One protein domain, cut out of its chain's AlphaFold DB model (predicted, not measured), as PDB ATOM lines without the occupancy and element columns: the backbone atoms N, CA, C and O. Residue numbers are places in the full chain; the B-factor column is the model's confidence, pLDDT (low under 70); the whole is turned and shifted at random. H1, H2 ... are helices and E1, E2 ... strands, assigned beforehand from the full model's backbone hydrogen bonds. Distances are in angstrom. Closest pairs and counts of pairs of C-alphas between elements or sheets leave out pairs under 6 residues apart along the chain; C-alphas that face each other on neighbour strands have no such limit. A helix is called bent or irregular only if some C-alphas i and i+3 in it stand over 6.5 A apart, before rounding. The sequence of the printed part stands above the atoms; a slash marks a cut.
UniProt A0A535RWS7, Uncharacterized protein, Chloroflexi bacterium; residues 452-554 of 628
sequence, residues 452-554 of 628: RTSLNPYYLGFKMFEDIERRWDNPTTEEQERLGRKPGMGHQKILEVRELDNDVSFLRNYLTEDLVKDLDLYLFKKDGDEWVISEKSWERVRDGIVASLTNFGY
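Overview. This is residues 452 to 554 of the 628 residues of an uncharacterized protein of Chloroflexi bacterium (UniProt A0A535RWS7). A two-stranded antiparallel hairpin, E1 and E2, makes one end of an elongated, mostly helical domain, and the short helix H2 makes the other. Between them, the longest helix, H1, runs along the long axis with H3 packed on it at a steep slant, while H4 and H6 lie side by side, running opposite ways. The printed part has 103 residues, with six named helices and two named strands in the order H1 H2 H3 H4 H5 E1 E2 H6. It is only just loose, close to compact, with a radius of gyration of the C-alphas of 15.6 A and spans of 51 by 27 by 21 A.

Along the chain. E1 is residues 523 to 527, 12.9 A long from first to last C-alpha, and E2 is residues 530 to 535, 15.3 A. H6, residues 538 to 553, is 20.1 A long and ends with C-alpha 553 at (-28.208, -36.780, -12.423). H6 is irregular: C-alphas 548 and 551 are 7.9 A apart. H1, residues 457 to 473, measures 24.1 A, from C-alpha 457 at (-28.421, -31.550, -24.639) to C-alpha 473 at (-29.552, -8.912, -32.769). H2 is residues 477 to 483, H3 490 to 500 with 15.2 A, H4 503 to 510 with 10.3 A, and H5 513 to 518.

Arrangement. In the hairpin, E1 and E2 are antiparallel at 142 degrees, with N 525 and O 532 within hydrogen-bond range at 2.9 A, as are N 534 and O 523 at 2.8 A. The closest C-alphas of E1 and H6 are those of Leu 523 and Val 541, 6.0 A apart. H6 touches H4 at a shallow tilt of 14 degrees, opposite ways, closest at the C-alphas of Val 504 and Val 546, 5.6 A. With residues 538 to 542 alone, H6 touches H5, about perpendicular at 87 degrees, closest at the C-alphas of Glu 513 and Trp 538, 5.4 A. H5 and H1 only just touch, with 3 pairs of C-alphas within 8 A; the closest are those of Met 464 and Leu 515, 7.4 A. H1 touches H3 at a steep tilt of 53 degrees, opposite ways, closest at the C-alphas of Glu 469 and Gly 490, 3.9 A. The helix packing is mostly crossed. H2 touches no helix. Every O i to N i+4 pair is within hydrogen-bond range in H1, H2, H3, H4 and H5; in H6, 9 of 12 are.

Size, cuts and confidence. The two C-alphas farthest apart, those of Glu 481 and Asp 529, are 51.3 A apart. The printed part has no cut and no long link. Mean pLDDT of the printed part is 84.4; residue 452 and residues 550 to 553 are under 70.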
ATOM      1  N   ARG A 452     -36.594 -39.089 -29.355       66.88
ATOM      2  CA  ARG A 452     -38.012 -39.153 -28.955       66.88
ATOM      3  C   ARG A 452     -38.206 -39.499 -27.480       66.88
ATOM      4  O   ARG A 452     -39.296 -39.319 -26.955       66.88
ATOM      5  N   THR A 453     -37.183 -40.059 -26.840       70.25
ATOM      6  CA  THR A 453     -37.269 -40.625 -25.483       70.25
ATOM      7  C   THR A 453     -36.293 -39.980 -24.512       70.25
ATOM      8  O   THR A 453     -36.322 -40.279 -23.323       70.25
ATOM      9  N   SER A 454     -35.397 -39.131 -25.006       74.38
ATOM     10  CA  SER A 454     -34.391 -38.455 -24.201       74.38
ATOM     11  C   SER A 454     -34.138 -37.062 -24.751       74.38
ATOM     12  O   SER A 454     -34.199 -36.829 -25.957       74.38
ATOM     13  N   LEU A 455     -33.805 -36.134 -23.866       82.31
ATOM     14  CA  LEU A 455     -33.357 -34.815 -24.274       82.31
ATOM     15  C   LEU A 455     -31.967 -34.932 -24.915       82.31
ATOM     16  O   LEU A 455     -31.069 -35.522 -24.316       82.31
ATOM     17  N   ASN A 456     -31.777 -34.375 -26.115       83.56
ATOM     18  CA  ASN A 456     -30.431 -34.170 -26.649       83.56
ATOM     19  C   ASN A 456     -29.905 -32.811 -26.141       83.56
ATOM     20  O   ASN A 456     -30.385 -31.773 -26.609       83.56
ATOM     21  N   PRO A 457     -28.925 -32.792 -25.218       79.44
ATOM     22  CA  PRO A 457     -28.421 -31.550 -24.639       79.44
ATOM     23  C   PRO A 457     -27.710 -30.667 -25.669       79.44
ATOM     24  O   PRO A 457     -27.798 -29.444 -25.585       79.44
ATOM     25  N   TYR A 458     -27.061 -31.257 -26.678       76.00
ATOM     26  CA  TYR A 458     -26.391 -30.492 -27.723       76.00
ATOM     27  C   TYR A 458     -27.395 -29.789 -28.639       76.00
ATOM     28  O   TYR A 458     -27.189 -28.631 -28.998       76.00
ATOM     29  N   TYR A 459     -28.495 -30.463 -28.989       81.75
ATOM     30  CA  TYR A 459     -29.575 -29.861 -29.775       81.75
ATOM     31  C   TYR A 459     -30.258 -28.722 -29.009       81.75
ATOM     32  O   TYR A 459     -30.438 -27.630 -29.551       81.75
ATOM     33  N   LEU A 460     -30.575 -28.954 -27.729       87.56
ATOM     34  CA  LEU A 460     -31.180 -27.944 -26.862       87.56
ATOM     35  C   LEU A 460     -30.270 -26.718 -26.718       87.56
ATOM     36  O   LEU A 460     -30.706 -25.596 -26.966       87.56
ATOM     37  N   GLY A 461     -28.998 -26.931 -26.373       84.38
ATOM     38  CA  GLY A 461     -28.034 -25.846 -26.209       84.38
ATOM     39  C   GLY A 461     -27.821 -25.053 -27.498       84.38
ATOM     40  O   GLY A 461     -27.759 -23.825 -27.463       84.38
ATOM     41  N   PHE A 462     -27.787 -25.732 -28.648       77.50
ATOM     42  CA  PHE A 462     -27.704 -25.079 -29.953       77.50
ATOM     43  C   PHE A 462     -28.901 -24.151 -30.207       77.50
ATOM     44  O   PHE A 462     -28.706 -22.978 -30.529       77.50
ATOM     45  N   LYS A 463     -30.130 -24.635 -29.982       83.38
ATOM     46  CA  LYS A 463     -31.356 -23.839 -30.161       83.38
ATOM     47  C   LYS A 463     -31.455 -22.673 -29.181       83.38
ATOM     48  O   LYS A 463     -31.905 -21.594 -29.559       83.38
ATOM     49  N   MET A 464     -30.966 -22.847 -27.956       92.19
ATOM     50  CA  MET A 464     -30.865 -21.758 -26.986       92.19
ATOM     51  C   MET A 464     -29.886 -20.666 -27.436       92.19
ATOM     52  O   MET A 464     -30.198 -19.484 -27.311       92.19
ATOM     53  N   PHE A 465     -28.724 -21.022 -27.992       87.12
ATOM     54  CA  PHE A 465     -27.785 -20.021 -28.510       87.12
ATOM     55  C   PHE A 465     -28.315 -19.289 -29.749       87.12
ATOM     56  O   PHE A 465     -28.108 -18.080 -29.852       87.12
ATOM     57  N   GLU A 466     -29.035 -19.968 -30.649       78.75
ATOM     58  CA  GLU A 466     -29.723 -19.302 -31.768       78.75
ATOM     59  C   GLU A 466     -30.791 -18.312 -31.284       78.75
ATOM     60  O   GLU A 466     -30.908 -17.206 -31.816       78.75
ATOM     61  N   ASP A 467     -31.553 -18.681 -30.253       90.25
ATOM     62  CA  ASP A 467     -32.540 -17.794 -29.642       90.25
ATOM     63  C   ASP A 467     -31.892 -16.563 -28.984       90.25
ATOM     64  O   ASP A 467     -32.378 -15.444 -29.158       90.25
ATOM     65  N   ILE A 468     -30.768 -16.736 -28.279       90.75
ATOM     66  CA  ILE A 468     -30.002 -15.619 -27.703       90.75
ATOM     67  C   ILE A 468     -29.502 -14.677 -28.800       90.75
ATOM     68  O   ILE A 468     -29.690 -13.465 -28.688       90.75
ATOM     69  N   GLU A 469     -28.894 -15.208 -29.865       84.38
ATOM     70  CA  GLU A 469     -28.415 -14.400 -30.995       84.38
ATOM     71  C   GLU A 469     -29.562 -13.583 -31.591       84.38
ATOM     72  O   GLU A 469     -29.477 -12.360 -31.677       84.38
ATOM     73  N   ARG A 470     -30.688 -14.243 -31.887       87.31
ATOM     74  CA  ARG A 470     -31.891 -13.611 -32.436       87.31
ATOM     75  C   ARG A 470     -32.402 -12.474 -31.550       87.31
ATOM     76  O   ARG A 470     -32.664 -11.383 -32.059       87.31
ATOM     77  N   ARG A 471     -32.540 -12.716 -30.242       89.25
ATOM     78  CA  ARG A 471     -33.096 -11.756 -29.272       89.25
ATOM     79  C   ARG A 471     -32.203 -10.542 -29.021       89.25
ATOM     80  O   ARG A 471     -32.715  -9.488 -28.645       89.25
ATOM     81  N   TRP A 472     -30.887 -10.677 -29.186       90.81
ATOM     82  CA  TRP A 472     -29.934  -9.575 -29.010       90.81
ATOM     83  C   TRP A 472     -29.521  -8.906 -30.323       90.81
ATOM     84  O   TRP A 472     -29.114  -7.746 -30.302       90.81
ATOM     85  N   ASP A 473     -29.686  -9.566 -31.468       83.50
ATOM     86  CA  ASP A 473     -29.552  -8.912 -32.769       83.50
ATOM     87  C   ASP A 473     -30.785  -8.075 -33.108       83.50
ATOM     88  O   ASP A 473     -30.638  -6.962 -33.615       83.50
ATOM     89  N   ASN A 474     -31.984  -8.562 -32.765       87.62
ATOM     90  CA  ASN A 474     -33.257  -7.925 -33.110       87.62
ATOM     91  C   ASN A 474     -34.189  -7.755 -31.887       87.62
ATOM     92  O   ASN A 474     -35.283  -8.321 -31.873       87.62
ATOM     93  N   PRO A 475     -33.795  -6.995 -30.845       88.56
ATOM     94  CA  PRO A 475     -34.639  -6.778 -29.672       88.56
ATOM     95  C   PRO A 475     -35.853  -5.894 -29.994       88.56
ATOM     96  O   PRO A 475     -35.740  -4.892 -30.712       88.56
ATOM     97  N   THR A 476     -37.005  -6.212 -29.404       85.62
ATOM     98  CA  THR A 476     -38.225  -5.389 -29.515       85.62
ATOM     99  C   THR A 476     -38.061  -4.031 -28.822       85.62
ATOM    100  O   THR A 476     -37.219  -3.877 -27.939       85.62
ATOM    101  N   THR A 477     -38.871  -3.028 -29.185       83.56
ATOM    102  CA  THR A 477     -38.803  -1.679 -28.581       83.56
ATOM    103  C   THR A 477     -38.960  -1.720 -27.059       83.56
ATOM    104  O   THR A 477     -38.204  -1.068 -26.345       83.56
ATOM    105  N   GLU A 478     -39.865  -2.562 -26.555       86.19
ATOM    106  CA  GLU A 478     -40.053  -2.765 -25.117       86.19
ATOM    107  C   GLU A 478     -38.807  -3.374 -24.449       86.19
ATOM    108  O   GLU A 478     -38.420  -2.966 -23.358       86.19
ATOM    109  N   GLU A 479     -38.128  -4.325 -25.094       84.69
ATOM    110  CA  GLU A 479     -36.897  -4.923 -24.563       84.69
ATOM    111  C   GLU A 479     -35.702  -3.962 -24.610       84.69
ATOM    112  O   GLU A 479     -34.822  -4.033 -23.749       84.69
ATOM    113  N   GLN A 480     -35.670  -3.044 -25.577       85.94
ATOM    114  CA  GLN A 480     -34.667  -1.979 -25.620       85.94
ATOM    115  C   GLN A 480     -34.856  -1.010 -24.445       85.94
ATOM    116  O   GLN A 480     -33.887  -0.681 -23.762       85.94
ATOM    117  N   GLU A 481     -36.096  -0.608 -24.159       84.44
ATOM    118  CA  GLU A 481     -36.418   0.338 -23.083       84.44
ATOM    119  C   GLU A 481     -36.331  -0.293 -21.686       84.44
ATOM    120  O   GLU A 481     -35.755   0.296 -20.772       84.44
ATOM    121  N   ARG A 482     -36.872  -1.505 -21.506       86.38
ATOM    122  CA  ARG A 482     -36.980  -2.170 -20.196       86.38
ATOM    123  C   ARG A 482     -35.733  -2.962 -19.812       86.38
ATOM    124  O   ARG A 482     -35.390  -3.017 -18.636       86.38
ATOM    125  N   LEU A 483     -35.087  -3.611 -20.781       84.06
ATOM    126  CA  LEU A 483     -33.945  -4.507 -20.546       84.06
ATOM    127  C   LEU A 483     -32.623  -3.928 -21.065       84.06
ATOM    128  O   LEU A 483     -31.583  -4.566 -20.911       84.06
ATOM    129  N   GLY A 484     -32.644  -2.746 -21.692       84.50
ATOM    130  CA  GLY A 484     -31.444  -2.078 -22.196       84.50
ATOM    131  C   GLY A 484     -30.750  -2.819 -23.343       84.50
ATOM    132  O   GLY A 484     -29.560  -2.596 -23.577       84.50
ATOM    133  N   ARG A 485     -31.445  -3.729 -24.045       88.62
ATOM    134  CA  ARG A 485     -30.847  -4.478 -25.159       88.62
ATOM    135  C   ARG A 485     -30.544  -3.536 -26.318       88.62
ATOM    136  O   ARG A 485     -31.367  -2.703 -26.677       88.62
ATOM    137  N   LYS A 486     -29.372  -3.690 -26.931       85.94
ATOM    138  CA  LYS A 486     -28.986  -2.939 -28.130       85.94
ATOM    139  C   LYS A 486     -29.022  -3.879 -29.337       85.94
ATOM    140  O   LYS A 486     -28.488  -4.979 -29.210       85.94
ATOM    141  N   PRO A 487     -29.621  -3.478 -30.472       87.12
ATOM    142  CA  PRO A 487     -29.605  -4.277 -31.696       87.12
ATOM    143  C   PRO A 487     -28.187  -4.603 -32.179       87.12
ATOM    144  O   PRO A 487     -27.259  -3.814 -31.984       87.12
ATOM    145  N   GLY A 488     -28.033  -5.749 -32.838       84.50
ATOM    146  CA  GLY A 488     -26.759  -6.244 -33.375       84.50
ATOM    147  C   GLY A 488     -25.758  -6.758 -32.333       84.50
ATOM    148  O   GLY A 488     -24.567  -6.855 -32.631       84.50
ATOM    149  N   MET A 489     -26.197  -7.040 -31.100       87.25
ATOM    150  CA  MET A 489     -25.324  -7.522 -30.020       87.25
ATOM    151  C   MET A 489     -25.402  -9.038 -29.802       87.25
ATOM    152  O   MET A 489     -24.866  -9.527 -28.809       87.25
ATOM    153  N   GLY A 490     -26.038  -9.801 -30.694       84.19
ATOM    154  CA  GLY A 490     -26.255 -11.241 -30.550       84.19
ATOM    155  C   GLY A 490     -24.963 -12.017 -30.330       84.19
ATOM    156  O   GLY A 490     -24.840 -12.769 -29.362       84.19
ATOM    157  N   HIS A 491     -23.949 -11.763 -31.160       77.00
ATOM    158  CA  HIS A 491     -22.650 -12.425 -31.027       77.00
ATOM    159  C   HIS A 491     -21.942 -12.097 -29.706       77.00
ATOM    160  O   HIS A 491     -21.443 -12.996 -29.029       77.00
ATOM    161  N   GLN A 492     -21.922 -10.819 -29.316       84.94
ATOM    162  CA  GLN A 492     -21.331 -10.405 -28.041       84.94
ATOM    163  C   GLN A 492     -22.075 -11.020 -26.864       84.94
ATOM    164  O   GLN A 492     -21.434 -11.476 -25.920       84.94
ATOM    165  N   LYS A 493     -23.405 -11.113 -26.946       91.19
ATOM    166  CA  LYS A 493     -24.182 -11.742 -25.890       91.19
ATOM    167  C   LYS A 493     -23.866 -13.223 -25.764       91.19
ATOM    168  O   LYS A 493     -23.689 -13.689 -24.648       91.19
ATOM    169  N   ILE A 494     -23.745 -13.960 -26.869       85.00
ATOM    170  CA  ILE A 494     -23.341 -15.372 -26.823       85.00
ATOM    171  C   ILE A 494     -21.989 -15.533 -26.111       85.00
ATOM    172  O   ILE A 494     -21.841 -16.443 -25.298       85.00
ATOM    173  N   LEU A 495     -21.007 -14.670 -26.395       79.31
ATOM    174  CA  LEU A 495     -19.703 -14.711 -25.722       79.31
ATOM    175  C   LEU A 495     -19.820 -14.409 -24.225       79.31
ATOM    176  O   LEU A 495     -19.228 -15.123 -23.424       79.31
ATOM    177  N   GLU A 496     -20.635 -13.422 -23.858       88.50
ATOM    178  CA  GLU A 496     -20.926 -13.084 -22.463       88.50
ATOM    179  C   GLU A 496     -21.593 -14.257 -21.725       88.50
ATOM    180  O   GLU A 496     -21.154 -14.634 -20.645       88.50
ATOM    181  N   VAL A 497     -22.610 -14.893 -22.321       89.12
ATOM    182  CA  VAL A 497     -23.272 -16.073 -21.737       89.12
ATOM    183  C   VAL A 497     -22.271 -17.205 -21.533       89.12
ATOM    184  O   VAL A 497     -22.250 -17.830 -20.485       89.12
ATOM    185  N   ARG A 498     -21.387 -17.453 -22.502       82.38
ATOM    186  CA  ARG A 498     -20.353 -18.492 -22.376       82.38
ATOM    187  C   ARG A 498     -19.320 -18.198 -21.290       82.38
ATOM    188  O   ARG A 498     -18.683 -19.129 -20.809       82.38
ATOM    189  N   GLU A 499     -19.106 -16.927 -20.970       80.06
ATOM    190  CA  GLU A 499     -18.182 -16.494 -19.923       80.06
ATOM    191  C   GLU A 499     -18.827 -16.557 -18.533       80.06
ATOM    192  O   GLU A 499     -18.154 -16.894 -17.559       80.06
ATOM    193  N   LEU A 500     -20.124 -16.252 -18.438       83.75
ATOM    194  CA  LEU A 500     -20.812 -16.059 -17.162       83.75
ATOM    195  C   LEU A 500     -21.692 -17.237 -16.731       83.75
ATOM    196  O   LEU A 500     -21.932 -17.397 -15.533       83.75
ATOM    197  N   ASP A 501     -22.183 -18.047 -17.668       88.31
ATOM    198  CA  ASP A 501     -23.162 -19.092 -17.397       88.31
ATOM    199  C   ASP A 501     -22.571 -20.510 -17.462       88.31
ATOM    200  O   ASP A 501     -21.833 -20.872 -18.376       88.31
ATOM    201  N   ASN A 502     -22.951 -21.343 -16.491       82.38
ATOM    202  CA  ASN A 502     -22.778 -22.799 -16.530       82.38
ATOM    203  C   ASN A 502     -24.081 -23.471 -16.994       82.38
ATOM    204  O   ASN A 502     -25.096 -22.796 -17.097       82.38
ATOM    205  N   ASP A 503     -24.107 -24.785 -17.239       82.19
ATOM    206  CA  ASP A 503     -25.297 -25.462 -17.799       82.19
ATOM    207  C   ASP A 503     -26.592 -25.184 -17.012       82.19
ATOM    208  O   ASP A 503     -27.657 -24.948 -17.586       82.19
ATOM    209  N   VAL A 504     -26.491 -25.144 -15.679       85.38
ATOM    210  CA  VAL A 504     -27.620 -24.861 -14.787       85.38
ATOM    211  C   VAL A 504     -28.099 -23.421 -14.940       85.38
ATOM    212  O   VAL A 504     -29.302 -23.191 -15.089       85.38
ATOM    213  N   SER A 505     -27.195 -22.439 -14.890       89.12
ATOM    214  CA  SER A 505     -27.579 -21.035 -15.042       89.12
ATOM    215  C   SER A 505     -28.006 -20.728 -16.479       89.12
ATOM    216  O   SER A 505     -28.981 -20.012 -16.671       89.12
ATOM    217  N   PHE A 506     -27.390 -21.365 -17.472       92.19
ATOM    218  CA  PHE A 506     -27.728 -21.247 -18.884       92.19
ATOM    219  C   PHE A 506     -29.174 -21.671 -19.144       92.19
ATOM    220  O   PHE A 506     -29.960 -20.909 -19.709       92.19
ATOM    221  N   LEU A 507     -29.575 -22.844 -18.651       91.38
ATOM    222  CA  LEU A 507     -30.964 -23.294 -18.733       91.38
ATOM    223  C   LEU A 507     -31.903 -22.394 -17.933       91.38
ATOM    224  O   LEU A 507     -32.938 -21.983 -18.449       91.38
ATOM    225  N   ARG A 508     -31.548 -22.029 -16.697       90.69
ATOM    226  CA  ARG A 508     -32.402 -21.161 -15.870       90.69
ATOM    227  C   ARG A 508     -32.666 -19.799 -16.509       90.69
ATOM    228  O   ARG A 508     -33.795 -19.313 -16.440       90.69
ATOM    229  N   ASN A 509     -31.636 -19.211 -17.108       92.06
ATOM    230  CA  ASN A 509     -31.647 -17.843 -17.611       92.06
ATOM    231  C   ASN A 509     -32.151 -17.748 -19.058       92.06
ATOM    232  O   ASN A 509     -32.733 -16.724 -19.426       92.06
ATOM    233  N   TYR A 510     -31.940 -18.786 -19.880       93.81
ATOM    234  CA  TYR A 510     -32.171 -18.709 -21.327       93.81
ATOM    235  C   TYR A 510     -33.082 -19.792 -21.909       93.81
ATOM    236  O   TYR A 510     -33.446 -19.662 -23.074       93.81
ATOM    237  N   LEU A 511     -33.515 -20.803 -21.145       94.06
ATOM    238  CA  LEU A 511     -34.600 -21.684 -21.588       94.06
ATOM    239  C   LEU A 511     -35.937 -20.984 -21.331       94.06
ATOM    240  O   LEU A 511     -36.493 -21.037 -20.232       94.06
ATOM    241  N   THR A 512     -36.403 -20.257 -22.343       93.25
ATOM    242  CA  THR A 512     -37.609 -19.428 -22.281       93.25
ATOM    243  C   THR A 512     -38.880 -20.250 -22.483       93.25
ATOM    244  O   THR A 512     -38.845 -21.368 -22.995       93.25
ATOM    245  N   GLU A 513     -40.023 -19.669 -22.117       93.31
ATOM    246  CA  GLU A 513     -41.338 -20.248 -22.410       93.31
ATOM    247  C   GLU A 513     -41.516 -20.533 -23.909       93.31
ATOM    248  O   GLU A 513     -41.986 -21.610 -24.277       93.31
ATOM    249  N   ASP A 514     -41.094 -19.597 -24.765       89.62
ATOM    250  CA  ASP A 514     -41.168 -19.747 -26.220       89.62
ATOM    251  C   ASP A 514     -40.327 -20.932 -26.700       89.62
ATOM    252  O   ASP A 514     -40.824 -21.769 -27.442       89.62
ATOM    253  N   LEU A 515     -39.094 -21.081 -26.202       91.19
ATOM    254  CA  LEU A 515     -38.235 -22.216 -26.553       91.19
ATOM    255  C   LEU A 515     -38.802 -23.560 -26.085       91.19
ATOM    256  O   LEU A 515     -38.711 -24.542 -26.816       91.19
ATOM    257  N   VAL A 516     -39.382 -23.624 -24.882       90.81
ATOM    258  CA  VAL A 516     -40.015 -24.852 -24.371       90.81
ATOM    259  C   VAL A 516     -41.177 -25.277 -25.271       90.81
ATOM    260  O   VAL A 516     -41.323 -26.467 -25.545       90.81
ATOM    261  N   LYS A 517     -41.968 -24.316 -25.763       87.19
ATOM    262  CA  LYS A 517     -43.059 -24.575 -26.713       87.19
ATOM    263  C   LYS A 517     -42.537 -24.955 -28.098       87.19
ATOM    264  O   LYS A 517     -43.002 -25.945 -28.653       87.19
ATOM    265  N   ASP A 518     -41.571 -24.210 -28.629       85.81
ATOM    266  CA  ASP A 518     -40.989 -24.426 -29.962       85.81
ATOM    267  C   ASP A 518     -40.324 -25.803 -30.083       85.81
ATOM    268  O   ASP A 518     -40.382 -26.439 -31.135       85.81
ATOM    269  N   LEU A 519     -39.698 -26.270 -29.000       85.50
ATOM    270  CA  LEU A 519     -39.021 -27.565 -28.932       85.50
ATOM    271  C   LEU A 519     -39.928 -28.706 -28.441       85.50
ATOM    272  O   LEU A 519     -39.441 -29.827 -28.309       85.50
ATOM    273  N   ASP A 520     -41.211 -28.431 -28.173       86.75
ATOM    274  CA  ASP A 520     -42.194 -29.374 -27.615       86.75
ATOM    275  C   ASP A 520     -41.655 -30.134 -26.385       86.75
ATOM    276  O   ASP A 520     -41.723 -31.360 -26.290       86.75
ATOM    277  N   LEU A 521     -41.053 -29.402 -25.439       88.62
ATOM    278  CA  LEU A 521     -40.473 -29.987 -24.230       88.62
ATOM    279  C   LEU A 521     -41.538 -30.178 -23.144       88.62
ATOM    280  O   LEU A 521     -42.257 -29.250 -22.774       88.62
ATOM    281  N   TYR A 522     -41.587 -31.377 -22.570       88.50
ATOM    282  CA  TYR A 522     -42.469 -31.733 -21.458       88.50
ATOM    283  C   TYR A 522     -41.816 -32.779 -20.551       88.50
ATOM    284  O   TYR A 522     -40.941 -33.534 -20.977       88.50
ATOM    285  N   LEU A 523     -42.256 -32.846 -19.292       85.94
ATOM    286  CA  LEU A 523     -41.877 -33.943 -18.402       85.94
ATOM    287  C   LEU A 523     -42.888 -35.076 -18.550       85.94
ATOM    288  O   LEU A 523     -44.093 -34.849 -18.682       85.94
ATOM    289  N   PHE A 524     -42.403 -36.308 -18.505       84.31
ATOM    290  CA  PHE A 524     -43.232 -37.500 -18.585       84.31
ATOM    291  C   PHE A 524     -42.831 -38.500 -17.502       84.31
ATOM    292  O   PHE A 524     -41.695 -38.513 -17.027       84.31
ATOM    293  N   LYS A 525     -43.781 -39.336 -17.092       80.25
ATOM    294  CA  LYS A 525     -43.566 -40.435 -16.147       80.25
ATOM    295  C   LYS A 525     -44.253 -41.692 -16.662       80.25
ATOM    296  O   LYS A 525     -45.208 -41.605 -17.432       80.25
ATOM    297  N   LYS A 526     -43.779 -42.855 -16.228       75.81
ATOM    298  CA  LYS A 526     -44.446 -44.122 -16.520       75.81
ATOM    299  C   LYS A 526     -45.565 -44.336 -15.497       75.81
ATOM    300  O   LYS A 526     -45.295 -44.306 -14.299       75.81
ATOM    301  N   ASP A 527     -46.797 -44.503 -15.966       75.81
ATOM    302  CA  ASP A 527     -47.964 -44.840 -15.145       75.81
ATOM    303  C   ASP A 527     -48.481 -46.214 -15.592       75.81
ATOM    304  O   ASP A 527     -49.042 -46.369 -16.677       75.81
ATOM    305  N   GLY A 528     -48.172 -47.254 -14.812       79.88
ATOM    306  CA  GLY A 528     -48.317 -48.644 -15.256       79.88
ATOM    307  C   GLY A 528     -47.382 -48.975 -16.428       79.88
ATOM    308  O   GLY A 528     -46.159 -48.912 -16.287       79.88
ATOM    309  N   ASP A 529     -47.960 -49.329 -17.580       78.00
ATOM    310  CA  ASP A 529     -47.229 -49.634 -18.821       78.00
ATOM    311  C   ASP A 529     -47.211 -48.487 -19.843       78.00
ATOM    312  O   ASP A 529     -46.512 -48.584 -20.854       78.00
ATOM    313  N   GLU A 530     -47.893 -47.376 -19.566       71.44
ATOM    314  CA  GLU A 530     -47.990 -46.243 -20.486       71.44
ATOM    315  C   GLU A 530     -47.154 -45.045 -20.016       71.44
ATOM    316  O   GLU A 530     -46.991 -44.781 -18.822       71.44
ATOM    317  N   TRP A 531     -46.597 -44.300 -20.974       78.81
ATOM    318  CA  TRP A 531     -45.920 -43.034 -20.708       78.81
ATOM    319  C   TRP A 531     -46.941 -41.904 -20.726       78.81
ATOM    320  O   TRP A 531     -47.567 -41.641 -21.751       78.81
ATOM    321  N   VAL A 532     -47.083 -41.213 -19.599       82.56
ATOM    322  CA  VAL A 532     -48.034 -40.112 -19.444       82.56
ATOM    323  C   VAL A 532     -47.263 -38.819 -19.214       82.56
ATOM    324  O   VAL A 532     -46.316 -38.771 -18.424       82.56
ATOM    325  N   ILE A 533     -47.675 -37.754 -19.902       84.81
ATOM    326  CA  ILE A 533     -47.123 -36.414 -19.690       84.81
ATOM    327  C   ILE A 533     -47.503 -35.964 -18.279       84.81
ATOM    328  O   ILE A 533     -48.685 -35.853 -17.955       84.81
ATOM    329  N   SER A 534     -46.500 -35.724 -17.440       83.19
ATOM    330  CA  SER A 534     -46.696 -35.310 -16.054       83.19
ATOM    331  C   SER A 534     -46.812 -33.798 -15.920       83.19
ATOM    332  O   SER A 534     -47.555 -33.330 -15.063       83.19
ATOM    333  N   GLU A 535     -46.096 -33.038 -16.752       85.56
ATOM    334  CA  GLU A 535     -46.020 -31.585 -16.628       85.56
ATOM    335  C   GLU A 535     -45.721 -30.900 -17.967       85.56
ATOM    336  O   GLU A 535     -44.936 -31.403 -18.774       85.56
ATOM    337  N   LYS A 536     -46.348 -29.737 -18.178       84.62
ATOM    338  CA  LYS A 536     -46.218 -28.906 -19.386       84.62
ATOM    339  C   LYS A 536     -45.949 -27.426 -19.092       84.62
ATOM    340  O   LYS A 536     -45.660 -26.681 -20.022       84.62
ATOM    341  N   SER A 537     -46.063 -26.971 -17.839       91.44
ATOM    342  CA  SER A 537     -45.651 -25.612 -17.461       91.44
ATOM    343  C   SER A 537     -44.158 -25.448 -17.717       91.44
ATOM    344  O   SER A 537     -43.348 -26.262 -17.266       91.44
ATOM    345  N   TRP A 538     -43.792 -24.387 -18.435       92.50
ATOM    346  CA  TRP A 538     -42.415 -24.171 -18.855       92.50
ATOM    347  C   TRP A 538     -41.470 -23.997 -17.661       92.50
ATOM    348  O   TRP A 538     -40.358 -24.518 -17.711       92.50
ATOM    349  N   GLU A 539     -41.914 -23.353 -16.569       92.50
ATOM    350  CA  GLU A 539     -41.097 -23.224 -15.360       92.50
ATOM    351  C   GLU A 539     -40.759 -24.599 -14.800       92.50
ATOM    352  O   GLU A 539     -39.600 -24.883 -14.512       92.50
ATOM    353  N   ARG A 540     -41.756 -25.483 -14.696       90.88
ATOM    354  CA  ARG A 540     -41.547 -26.820 -14.142       90.88
ATOM    355  C   ARG A 540     -40.757 -27.730 -15.073       90.88
ATOM    356  O   ARG A 540     -39.962 -28.527 -14.584       90.88
ATOM    357  N   VAL A 541     -40.941 -27.614 -16.388       91.06
ATOM    358  CA  VAL A 541     -40.132 -28.343 -17.377       91.06
ATOM    359  C   VAL A 541     -38.672 -27.911 -17.273       91.06
ATOM    360  O   VAL A 541     -37.800 -28.759 -17.093       91.06
ATOM    361  N   ARG A 542     -38.400 -26.600 -17.299       93.06
ATOM    362  CA  ARG A 542     -37.054 -26.044 -17.116       93.06
ATOM    363  C   ARG A 542     -36.448 -26.487 -15.790       93.06
ATOM    364  O   ARG A 542     -35.320 -26.969 -15.774       93.06
ATOM    365  N   ASP A 543     -37.183 -26.345 -14.693       89.19
ATOM    366  CA  ASP A 543     -36.690 -26.684 -13.359       89.19
ATOM    367  C   ASP A 543     -36.445 -28.193 -13.215       89.19
ATOM    368  O   ASP A 543     -35.472 -28.586 -12.577       89.19
ATOM    369  N   GLY A 544     -37.250 -29.038 -13.867       87.31
ATOM    370  CA  GLY A 544     -37.028 -30.482 -13.955       87.31
ATOM    371  C   GLY A 544     -35.766 -30.849 -14.740       87.31
ATOM    372  O   GLY A 544     -34.978 -31.674 -14.280       87.31
ATOM    373  N   ILE A 545     -35.522 -30.199 -15.885       88.06
ATOM    374  CA  ILE A 545     -34.281 -30.381 -16.659       88.06
ATOM    375  C   ILE A 545     -33.077 -29.916 -15.831       88.06
ATOM    376  O   ILE A 545     -32.079 -30.625 -15.735       88.06
ATOM    377  N   VAL A 546     -33.174 -28.763 -15.169       87.81
ATOM    378  CA  VAL A 546     -32.112 -28.239 -14.299       87.81
ATOM    379  C   VAL A 546     -31.841 -29.170 -13.114       87.81
ATOM    380  O   VAL A 546     -30.683 -29.425 -12.785       87.81
ATOM    381  N   ALA A 547     -32.886 -29.715 -12.487       80.06
ATOM    382  CA  ALA A 547     -32.747 -30.687 -11.408       80.06
ATOM    383  C   ALA A 547     -32.001 -31.942 -11.884       80.06
ATOM    384  O   ALA A 547     -31.105 -32.407 -11.187       80.06
ATOM    385  N   SER A 548     -32.272 -32.415 -13.108       76.56
ATOM    386  CA  SER A 548     -31.561 -33.558 -13.709       76.56
ATOM    387  C   SER A 548     -30.058 -33.326 -13.921       76.56
ATOM    388  O   SER A 548     -29.306 -34.283 -14.063       76.56
ATOM    389  N   LEU A 549     -29.605 -32.069 -13.911       75.31
ATOM    390  CA  LEU A 549     -28.192 -31.698 -14.034       75.31
ATOM    391  C   LEU A 549     -27.521 -31.463 -12.676       75.31
ATOM    392  O   LEU A 549     -26.299 -31.333 -12.602       75.31
ATOM    393  N   THR A 550     -28.294 -31.439 -11.588       67.75
ATOM    394  CA  THR A 550     -27.739 -31.389 -10.232       67.75
ATOM    395  C   THR A 550     -27.043 -32.724  -9.954       67.75
ATOM    396  O   THR A 550     -27.601 -33.781 -10.234       67.75
ATOM    397  N   ASN A 551     -25.782 -32.682  -9.509       69.38
ATOM    398  CA  ASN A 551     -24.904 -33.858  -9.381       69.38
ATOM    399  C   ASN A 551     -24.805 -34.720 -10.660       69.38
ATOM    400  O   ASN A 551     -24.588 -35.928 -10.586       69.38
ATOM    401  N   PHE A 552     -24.955 -34.105 -11.842       63.84
ATOM    402  CA  PHE A 552     -24.983 -34.796 -13.140       63.84
ATOM    403  C   PHE A 552     -26.048 -35.906 -13.228       63.84
ATOM    404  O   PHE A 552     -25.863 -36.888 -13.946       63.84
ATOM    405  N   GLY A 553     -27.143 -35.778 -12.472       65.75
ATOM    406  CA  GLY A 553     -28.208 -36.780 -12.423       65.75
ATOM    407  C   GLY A 553     -27.825 -38.053 -11.664       65.75
ATOM    408  O   GLY A 553     -28.585 -39.021 -11.674       65.75
ATOM    409  N   TYR A 554     -26.661 -38.070 -11.006       76.25
ATOM    410  CA  TYR A 554     -26.257 -39.166 -10.137       76.25
ATOM    411  C   TYR A 554     -26.707 -38.907  -8.700       76.25
ATOM    412  O   TYR A 554     -26.584 -37.786  -8.203       76.25
TER     413      TYR A 554